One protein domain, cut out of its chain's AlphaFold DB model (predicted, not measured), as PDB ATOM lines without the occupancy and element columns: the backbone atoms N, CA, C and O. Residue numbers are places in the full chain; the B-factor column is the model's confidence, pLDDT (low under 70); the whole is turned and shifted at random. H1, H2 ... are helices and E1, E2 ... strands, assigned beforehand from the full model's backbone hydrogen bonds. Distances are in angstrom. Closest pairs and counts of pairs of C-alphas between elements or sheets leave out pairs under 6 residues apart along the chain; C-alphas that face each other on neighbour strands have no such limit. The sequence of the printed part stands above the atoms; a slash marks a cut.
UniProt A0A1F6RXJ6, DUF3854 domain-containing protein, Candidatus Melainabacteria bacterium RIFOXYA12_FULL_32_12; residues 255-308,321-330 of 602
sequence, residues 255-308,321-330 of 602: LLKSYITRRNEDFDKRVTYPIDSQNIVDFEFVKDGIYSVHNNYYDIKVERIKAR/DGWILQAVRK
ATOM      1  N   LEU A 255     128.094  72.647 121.481       87.94
ATOM      2  CA  LEU A 255     129.250  72.170 122.238       87.94
ATOM      3  C   LEU A 255     129.861  73.298 123.065       87.94
ATOM      4  O   LEU A 255     129.994  73.175 124.281       87.94
ATOM      5  N   LEU A 256     130.133  74.448 122.451       88.50
ATOM      6  CA  LEU A 256     130.686  75.594 123.167       88.50
ATOM      7  C   LEU A 256     129.714  76.171 124.209       88.50
ATOM      8  O   LEU A 256     130.157  76.567 125.287       88.50
ATOM      9  N   LYS A 257     128.399  76.191 123.939       87.12
ATOM     10  CA  LYS A 257     127.382  76.607 124.928       87.12
ATOM     11  C   LYS A 257     127.321  75.667 126.135       87.12
ATOM     12  O   LYS A 257     127.107  76.153 127.242       87.12
ATOM     13  N   SER A 258     127.539  74.366 125.941       85.50
ATOM     14  CA  SER A 258     127.515  73.384 127.033       85.50
ATOM     15  C   SER A 258     128.681  73.554 128.018       85.50
ATOM     16  O   SER A 258     128.489  73.404 129.220       85.50
ATOM     17  N   TYR A 259     129.864  73.958 127.537       84.88
ATOM     18  CA  TYR A 259     131.039  74.193 128.387       84.88
ATOM     19  C   TYR A 259     131.086  75.612 128.968       84.88
ATOM     20  O   TYR A 259     131.397  75.805 130.144       84.88
ATOM     21  N   ILE A 260     130.759  76.629 128.169       84.62
ATOM     22  CA  ILE A 260     130.865  78.041 128.567       84.62
ATOM     23  C   ILE A 260     129.550  78.477 129.227       84.62
ATOM     24  O   ILE A 260     128.784  79.268 128.676       84.62
ATOM     25  N   THR A 261     129.270  77.934 130.413       67.25
ATOM     26  CA  THR A 261     127.986  78.098 131.125       67.25
ATOM     27  C   THR A 261     127.837  79.440 131.846       67.25
ATOM     28  O   THR A 261     126.726  79.958 131.972       67.25
ATOM     29  N   ARG A 262     128.938  80.045 132.312       60.19
ATOM     30  CA  ARG A 262     128.932  81.358 132.979       60.19
ATOM     31  C   ARG A 262     129.436  82.446 132.041       60.19
ATOM     32  O   ARG A 262     130.401  82.253 131.304       60.19
ATOM     33  N   ARG A 263     128.799  83.622 132.100       59.09
ATOM     34  CA  ARG A 263     129.338  84.839 131.482       59.09
ATOM     35  C   ARG A 263     130.709  85.062 132.108       59.09
ATOM     36  O   ARG A 263     130.788  85.313 133.303       59.09
ATOM     37  N   ASN A 264     131.773  84.943 131.324       61.19
ATOM     38  CA  ASN A 264     133.063  85.473 131.738       61.19
ATOM     39  C   ASN A 264     132.848  86.979 131.957       61.19
ATOM     40  O   ASN A 264     132.573  87.704 130.997       61.19
ATOM     41  N   GLU A 265     132.779  87.417 133.215       59.41
ATOM     42  CA  GLU A 265     132.418  88.799 133.557       59.41
ATOM     43  C   GLU A 265     133.494  89.772 133.065       59.41
ATOM     44  O   GLU A 265     133.167  90.860 132.590       59.41
ATOM     45  N   ASP A 266     134.744  89.306 133.054       68.75
ATOM     46  CA  ASP A 266     135.917  90.053 132.628       68.75
ATOM     47  C   ASP A 266     136.185  89.872 131.122       68.75
ATOM     48  O   ASP A 266     136.287  88.755 130.603       68.75
ATOM     49  N   PHE A 267     136.349  90.984 130.404       74.56
ATOM     50  CA  PHE A 267     136.825  90.965 129.018       74.56
ATOM     51  C   PHE A 267     138.313  90.604 128.954       74.56
ATOM     52  O   PHE A 267     139.071  90.916 129.868       74.56
ATOM     53  N   ASP A 268     138.735  89.947 127.869       77.81
ATOM     54  CA  ASP A 268     140.130  89.552 127.603       77.81
ATOM     55  C   ASP A 268     140.804  88.636 128.641       77.81
ATOM     56  O   ASP A 268     141.968  88.254 128.490       77.81
ATOM     57  N   LYS A 269     140.060  88.177 129.647       81.38
ATOM     58  CA  LYS A 269     140.535  87.192 130.613       81.38
ATOM     59  C   LYS A 269     140.345  85.782 130.073       81.38
ATOM     60  O   LYS A 269     139.253  85.406 129.643       81.38
ATOM     61  N   ARG A 270     141.416  84.988 130.115       83.06
ATOM     62  CA  ARG A 270     141.385  83.576 129.724       83.06
ATOM     63  C   ARG A 270     140.742  82.743 130.824       83.06
ATOM     64  O   ARG A 270     141.190  82.783 131.966       83.06
ATOM     65  N   VAL A 271     139.733  81.964 130.449       84.81
ATOM     66  CA  VAL A 271     139.138  80.923 131.291       84.81
ATOM     67  C   VAL A 271     139.381  79.578 130.620       84.81
ATOM     68  O   VAL A 271     139.237  79.456 129.403       84.81
ATOM     69  N   THR A 272     139.792  78.588 131.406       85.31
ATOM     70  CA  THR A 272     140.081  77.230 130.942       85.31
ATOM     71  C   THR A 272     139.025  76.267 131.458       85.31
ATOM     72  O   THR A 272     138.735  76.264 132.652       85.31
ATOM     73  N   TYR A 273     138.496  75.428 130.573       85.06
ATOM     74  CA  TYR A 273     137.543  74.377 130.908       85.06
ATOM     75  C   TYR A 273     138.164  73.011 130.583       85.06
ATOM     76  O   TYR A 273     138.645  72.834 129.458       85.06
ATOM     77  N   PRO A 274     138.195  72.054 131.525       84.12
ATOM     78  CA  PRO A 274     138.618  70.690 131.225       84.12
ATOM     79  C   PRO A 274     137.593  70.034 130.292       84.12
ATOM     80  O   PRO A 274     136.393  70.153 130.521       84.12
ATOM     81  N   ILE A 275     138.060  69.384 129.224       83.94
ATOM     82  CA  ILE A 275     137.195  68.681 128.267       83.94
ATOM     83  C   ILE A 275     136.980  67.245 128.743       83.94
ATOM     84  O   ILE A 275     137.947  66.521 128.995       83.94
ATOM     85  N   ASP A 276     135.718  66.823 128.806       82.44
ATOM     86  CA  ASP A 276     135.351  65.458 129.182       82.44
ATOM     87  C   ASP A 276     135.779  64.464 128.103       82.44
ATOM     88  O   ASP A 276     135.687  64.739 126.904       82.44
ATOM     89  N   SER A 277     136.173  63.258 128.515       77.38
ATOM     90  CA  SER A 277     136.669  62.220 127.602       77.38
ATOM     91  C   SER A 277     135.692  61.864 126.476       77.38
ATOM     92  O   SER A 277     136.122  61.490 125.389       77.38
ATOM     93  N   GLN A 278     134.386  62.001 126.725       76.12
ATOM     94  CA  GLN A 278     133.325  61.724 125.754       76.12
ATOM     95  C   GLN A 278     133.251  62.773 124.635       76.12
ATOM     96  O   GLN A 278     132.880  62.435 123.516       76.12
ATOM     97  N   ASN A 279     133.648  64.017 124.915       80.56
ATOM     98  CA  ASN A 279     133.530  65.139 123.984       80.56
ATOM     99  C   ASN A 279     134.846  65.445 123.248       80.56
ATOM    100  O   ASN A 279     134.861  66.308 122.374       80.56
ATOM    101  N   ILE A 280     135.947  64.741 123.553       79.75
ATOM    102  CA  ILE A 280     137.252  64.943 122.893       79.75
ATOM    103  C   ILE A 280     137.116  64.853 121.368       79.75
ATOM    104  O   ILE A 280     137.615  65.724 120.661       79.75
ATOM    105  N   VAL A 281     136.400  63.839 120.873       79.94
ATOM    106  CA  VAL A 281     136.201  63.617 119.431       79.94
ATOM    107  C   VAL A 281     135.440  64.778 118.788       79.94
ATOM    108  O   VAL A 281     135.770  65.188 117.679       79.94
ATOM    109  N   ASP A 282     134.457  65.351 119.485       82.00
ATOM    110  CA  ASP A 282     133.714  66.511 118.986       82.00
ATOM    111  C   ASP A 282     134.600  67.774 118.955       82.00
ATOM    112  O   ASP A 282     134.523  68.567 118.011       82.00
ATOM    113  N   PHE A 283     135.498  67.937 119.936       83.38
ATOM    114  CA  PHE A 283     136.434  69.065 120.005       83.38
ATOM    115  C   PHE A 283     137.574  69.014 118.980       83.38
ATOM    116  O   PHE A 283     138.081  70.075 118.621       83.38
ATOM    117  N   GLU A 284     137.944  67.845 118.445       80.69
ATOM    118  CA  GLU A 284     138.953  67.738 117.372       80.69
ATOM    119  C   GLU A 284     138.577  68.534 116.110       80.69
ATOM    120  O   GLU A 284     139.445  68.949 115.340       80.69
ATOM    121  N   PHE A 285     137.282  68.787 115.897       77.12
ATOM    122  CA  PHE A 285     136.777  69.541 114.747       77.12
ATOM    123  C   PHE A 285     136.620  71.041 115.016       77.12
ATOM    124  O   PHE A 285     136.354  71.807 114.082       77.12
ATOM    125  N   VAL A 286     136.788  71.478 116.265       84.00
ATOM    126  CA  VAL A 286     136.725  72.892 116.634       84.00
ATOM    127  C   VAL A 286     138.045  73.545 116.248       84.00
ATOM    128  O   VAL A 286     139.092  73.274 116.827       84.00
ATOM    129  N   LYS A 287     138.001  74.420 115.240       86.62
ATOM    130  CA  LYS A 287     139.170  75.204 114.826       86.62
ATOM    131  C   LYS A 287     139.363  76.390 115.756       86.62
ATOM    132  O   LYS A 287     138.376  77.002 116.154       86.62
ATOM    133  N   ASP A 288     140.607  76.776 115.994       87.06
ATOM    134  CA  ASP A 288     140.913  78.014 116.707       87.06
ATOM    135  C   ASP A 288     140.303  79.227 115.989       87.06
ATOM    136  O   ASP A 288     140.421  79.370 114.765       87.06
ATOM    137  N   GLY A 289     139.646  80.113 116.739       87.19
ATOM    138  CA  GLY A 289     139.040  81.317 116.175       87.19
ATOM    139  C   GLY A 289     137.914  81.914 117.012       87.19
ATOM    140  O   GLY A 289     137.705  81.555 118.169       87.19
ATOM    141  N   ILE A 290     137.177  82.846 116.401       86.00
ATOM    142  CA  ILE A 290     136.079  83.558 117.059       86.00
ATOM    143  C   ILE A 290     134.745  82.838 116.846       86.00
ATOM    144  O   ILE A 290     134.295  82.668 115.710       86.00
ATOM    145  N   TYR A 291     134.075  82.502 117.947       86.69
ATOM    146  CA  TYR A 291     132.758  81.863 117.960       86.69
ATOM    147  C   TYR A 291     131.742  82.681 118.751       86.69
ATOM    148  O   TYR A 291     132.086  83.379 119.706       86.69
ATOM    149  N   SER A 292     130.471  82.585 118.363       85.19
ATOM    150  CA  SER A 292     129.359  83.205 119.083       85.19
ATOM    151  C   SER A 292     128.782  82.245 120.120       85.19
ATOM    152  O   SER A 292     128.214  81.215 119.766       85.19
ATOM    153  N   VAL A 293     128.865  82.604 121.399       84.38
ATOM    154  CA  VAL A 293     128.358  81.799 122.519       84.38
ATOM    155  C   VAL A 293     127.571  82.706 123.465       84.38
ATOM    156  O   VAL A 293     128.039  83.776 123.851       84.38
ATOM    157  N   HIS A 294     126.342  82.323 123.817       78.75
ATOM    158  CA  HIS A 294     125.460  83.100 124.706       78.75
ATOM    159  C   HIS A 294     125.325  84.599 124.340       78.75
ATOM    160  O   HIS A 294     125.324  85.450 125.226       78.75
ATOM    161  N   ASN A 295     125.228  84.937 123.045       78.19
ATOM    162  CA  ASN A 295     125.206  86.319 122.522       78.19
ATOM    163  C   ASN A 295     126.483  87.142 122.799       78.19
ATOM    164  O   ASN A 295     126.436  88.365 122.894       78.19
ATOM    165  N   ASN A 296     127.636  86.481 122.896       80.25
ATOM    166  CA  ASN A 296     128.953  87.110 122.992       80.25
ATOM    167  C   ASN A 296     129.917  86.431 122.011       80.25
ATOM    168  O   ASN A 296     129.762  85.246 121.721       80.25
ATOM    169  N   TYR A 297     130.939  87.147 121.549       86.06
ATOM    170  CA  TYR A 297     132.056  86.555 120.822       86.06
ATOM    171  C   TYR A 297     133.142  86.100 121.797       86.06
ATOM    172  O   TYR A 297     133.552  86.857 122.684       86.06
ATOM    173  N   TYR A 298     133.617  84.872 121.610       85.75
ATOM    174  CA  TYR A 298     134.734  84.286 122.340       85.75
ATOM    175  C   TYR A 298     135.834  83.880 121.366       85.75
ATOM    176  O   TYR A 298     135.544  83.285 120.332       85.75
ATOM    177  N   ASP A 299     137.080  84.184 121.716       88.38
ATOM    178  CA  ASP A 299     138.263  83.577 121.107       88.38
ATOM    179  C   ASP A 299     138.484  82.217 121.767       88.38
ATOM    180  O   ASP A 299     138.686  82.131 122.984       88.38
ATOM    181  N   ILE A 300     138.333  81.168 120.962       89.94
ATOM    182  CA  ILE A 300     138.354  79.772 121.375       89.94
ATOM    183  C   ILE A 300     139.644  79.129 120.888       89.94
ATOM    184  O   ILE A 300     139.974  79.214 119.703       89.94
ATOM    185  N   LYS A 301     140.326  78.440 121.803       88.88
ATOM    186  CA  LYS A 301     141.460  77.567 121.498       88.88
ATOM    187  C   LYS A 301     141.327  76.242 122.215       88.88
ATOM    188  O   LYS A 301     140.979  76.211 123.397       88.88
ATOM    189  N   VAL A 302     141.639  75.163 121.512       86.62
ATOM    190  CA  VAL A 302     141.622  73.809 122.069       86.62
ATOM    191  C   VAL A 302     143.053  73.297 122.116       86.62
ATOM    192  O   VAL A 302     143.712  73.160 121.089       86.62
ATOM    193  N   GLU A 303     143.557  73.027 123.317       85.50
ATOM    194  CA  GLU A 303     144.941  72.596 123.520       85.50
ATOM    195  C   GLU A 303     144.986  71.383 124.450       85.50
ATOM    196  O   GLU A 303     144.203  71.261 125.391       85.50
ATOM    197  N   ARG A 304     145.941  70.482 124.213       81.94
ATOM    198  CA  ARG A 304     146.249  69.394 125.143       81.94
ATOM    199  C   ARG A 304     147.358  69.837 126.089       81.94
ATOM    200  O   ARG A 304     148.479  70.090 125.645       81.94
ATOM    201  N   ILE A 305     147.068  69.882 127.386       77.88
ATOM    202  CA  ILE A 305     148.078  70.144 128.413       77.88
ATOM    203  C   ILE A 305     148.635  68.812 128.905       77.88
ATOM    204  O   ILE A 305     147.885  67.885 129.185       77.88
ATOM    205  N   LYS A 306     149.966  68.737 129.012       64.00
ATOM    206  CA  LYS A 306     150.674  67.657 129.705       64.00
ATOM    207  C   LYS A 306     151.058  68.139 131.099       64.00
ATOM    208  O   LYS A 306     151.585  69.248 131.223       64.00
ATOM    209  N   ALA A 307     150.882  67.296 132.113       57.09
ATOM    210  CA  ALA A 307     151.361  67.583 133.462       57.09
ATOM    211  C   ALA A 307     152.873  67.892 133.438       57.09
ATOM    212  O   ALA A 307     153.688  67.090 132.967       57.09
ATOM    213  N   ARG A 308     153.271  69.076 133.919       51.09
ATOM    214  CA  ARG A 308     154.687  69.388 134.155       51.09
ATOM    215  C   ARG A 308     155.103  68.741 135.474       51.09
ATOM    216  O   ARG A 308     154.449  68.942 136.488       51.09
ATOM    217  N   ASP A 321     146.383  66.141 133.182       63.59
ATOM    218  CA  ASP A 321     146.837  65.699 131.854       63.59
ATOM    219  C   ASP A 321     145.599  65.416 130.999       63.59
ATOM    220  O   ASP A 321     144.866  64.456 131.238       63.59
ATOM    221  N   GLY A 322     145.325  66.284 130.027       75.94
ATOM    222  CA  GLY A 322     144.084  66.211 129.266       75.94
ATOM    223  C   GLY A 322     143.887  67.359 128.285       75.94
ATOM    224  O   GLY A 322     144.698  68.283 128.178       75.94
ATOM    225  N   TRP A 323     142.797  67.281 127.527       82.75
ATOM    226  CA  TRP A 323     142.376  68.348 126.624       82.75
ATOM    227  C   TRP A 323     141.669  69.450 127.407       82.75
ATOM    228  O   TRP A 323     140.855  69.172 128.291       82.75
ATOM    229  N   ILE A 324     141.983  70.700 127.078       86.56
ATOM    230  CA  ILE A 324     141.343  71.873 127.658       86.56
ATOM    231  C   ILE A 324     140.799  72.795 126.568       86.56
ATOM    232  O   ILE A 324     141.388  72.963 125.499       86.56
ATOM    233  N   LEU A 325     139.682  73.434 126.885       87.81
ATOM    234  CA  LEU A 325     139.088  74.515 126.119       87.81
ATOM    235  C   LEU A 325     139.488  75.842 126.767       87.81
ATOM    236  O   LEU A 325     139.109  76.126 127.902       87.81
ATOM    237  N   GLN A 326     140.234  76.674 126.050       88.00
ATOM    238  CA  GLN A 326     140.513  78.049 126.446       88.00
ATOM    239  C   GLN A 326     139.498  78.972 125.776       88.00
ATOM    240  O   GLN A 326     139.402  78.999 124.550       88.00
ATOM    241  N   ALA A 327     138.769  79.752 126.571       87.81
ATOM    242  CA  ALA A 327     137.835  80.750 126.070       87.81
ATOM    243  C   ALA A 327     138.183  82.136 126.622       87.81
ATOM    244  O   ALA A 327     138.283  82.338 127.836       87.81
ATOM    245  N   VAL A 328     138.337  83.107 125.725       86.12
ATOM    246  CA  VAL A 328     138.552  84.519 126.062       86.12
ATOM    247  C   VAL A 328     137.369  85.320 125.540       86.12
ATOM    248  O   VAL A 328     137.099  85.312 124.340       86.12
ATOM    249  N   ARG A 329     136.648  86.024 126.416       84.56
ATOM    250  CA  ARG A 329     135.501  86.839 125.993       84.56
ATOM    251  C   ARG A 329     135.983  88.113 125.303       84.56
ATOM    252  O   ARG A 329     136.709  88.902 125.903       84.56
ATOM    253  N   LYS A 330     135.539  88.313 124.060       81.94
ATOM    254  CA  LYS A 330     135.921  89.434 123.185       81.94
ATOM    255  C   LYS A 330     134.813  90.458 122.964       81.94
ATOM    256  O   LYS A 330     135.087  91.541 122.450       81.94
TER     257      LYS A 330
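What this domain is: This is residues 255 to 308 and 321 to 330 of the 602 residues of the protein "DUF3854 domain-containing protein" of Candidatus Melainabacteria bacterium RIFOXYA12_FULL_32_12 (UniProt A0A1F6RXJ6). Picture one strongly twisted sheet of four antiparallel strands, with the long strands E4 and E3 side by side in its middle and the shorter E1 and E2 at its edges. Two very short helices keep it company: H1 sits beside the strands, near residues of both E1 and E2, while H2 only grazes the sheet, near E3 and E4. The printed part has 64 residues with two named helices and four named strands, in the order H1, E1, H2, E2, E3, E4 along the chain, and the sheet's order is E1, E4, E3, E2. The class is mixed, helices and strands. The whole is compact, with a radius of gyration of the C-alphas of 11.4 A, and rounded, with spans of 29 by 25 by 19 A.

How they stand to each other: Start at the inner strands E4, residues 322 to 329, and E3, residues 296 to 305, whose directions differ by 157 degrees; look for N 326 and O 301, 2.8 A apart and within hydrogen-bond range. On the other side of E4 is the edge strand E1, residues 270 to 274, antiparallel to it at 149 degrees, with N 273 and O 325 within hydrogen-bond range at 2.8 A. The other edge strand, E2, residues 289 to 293, forms a hairpin with E3 at 122 degrees, and N 291 and O 298 are within range at 2.9 A. E1 and E2 are apart. From edge to edge the strands' lines turn by 102 degrees. Now find H1, residues 255 to 259, on the sheet but at the sheet's level, with a height over the sheet of 2.5 A. Its closest C-alphas to E2 are those of Lys 257 and Val 293, 5.8 A apart, and to E1 those of Tyr 259 and Tyr 273, 7.0 A apart. H2, residues 280 to 283, only grazes the sheet; its closest C-alphas to E4 are those of Ile 280 and Trp 323, 7.2 A apart. H1 and H2 are close but not clearly touching, with the C-alphas of Leu 255 and Asp 282 at 7.9 A. In H1 the O i to N i+4 pair is within hydrogen-bond range; H2 is too short for such a pair.

Where its parts are: Find C-alpha 296 at (128.953, 87.110, 122.992); from there E3 runs 26.1 A to C-alpha 305 at (148.078, 70.144, 128.413). E4 covers 22.6 A and ends at C-alpha 329, (135.501, 86.839, 125.993). E1 measures 13.3 A, E2 12.4 A, H1 6.7 A and H2 5.1 A.

The domain as a whole: The two C-alphas farthest apart, those of Asn 295 and Arg 308, are 35.9 A apart. Residues 309 to 320 are not printed, and C-alphas 308 and 321 are 9.0 A apart across this cut. Of the links printed whole, H1 to E1 is short and the others are tight. The mean pLDDT of the printed part is 80.1; look for values under 70 at residues 261 to 266, 306 to 308 and 321.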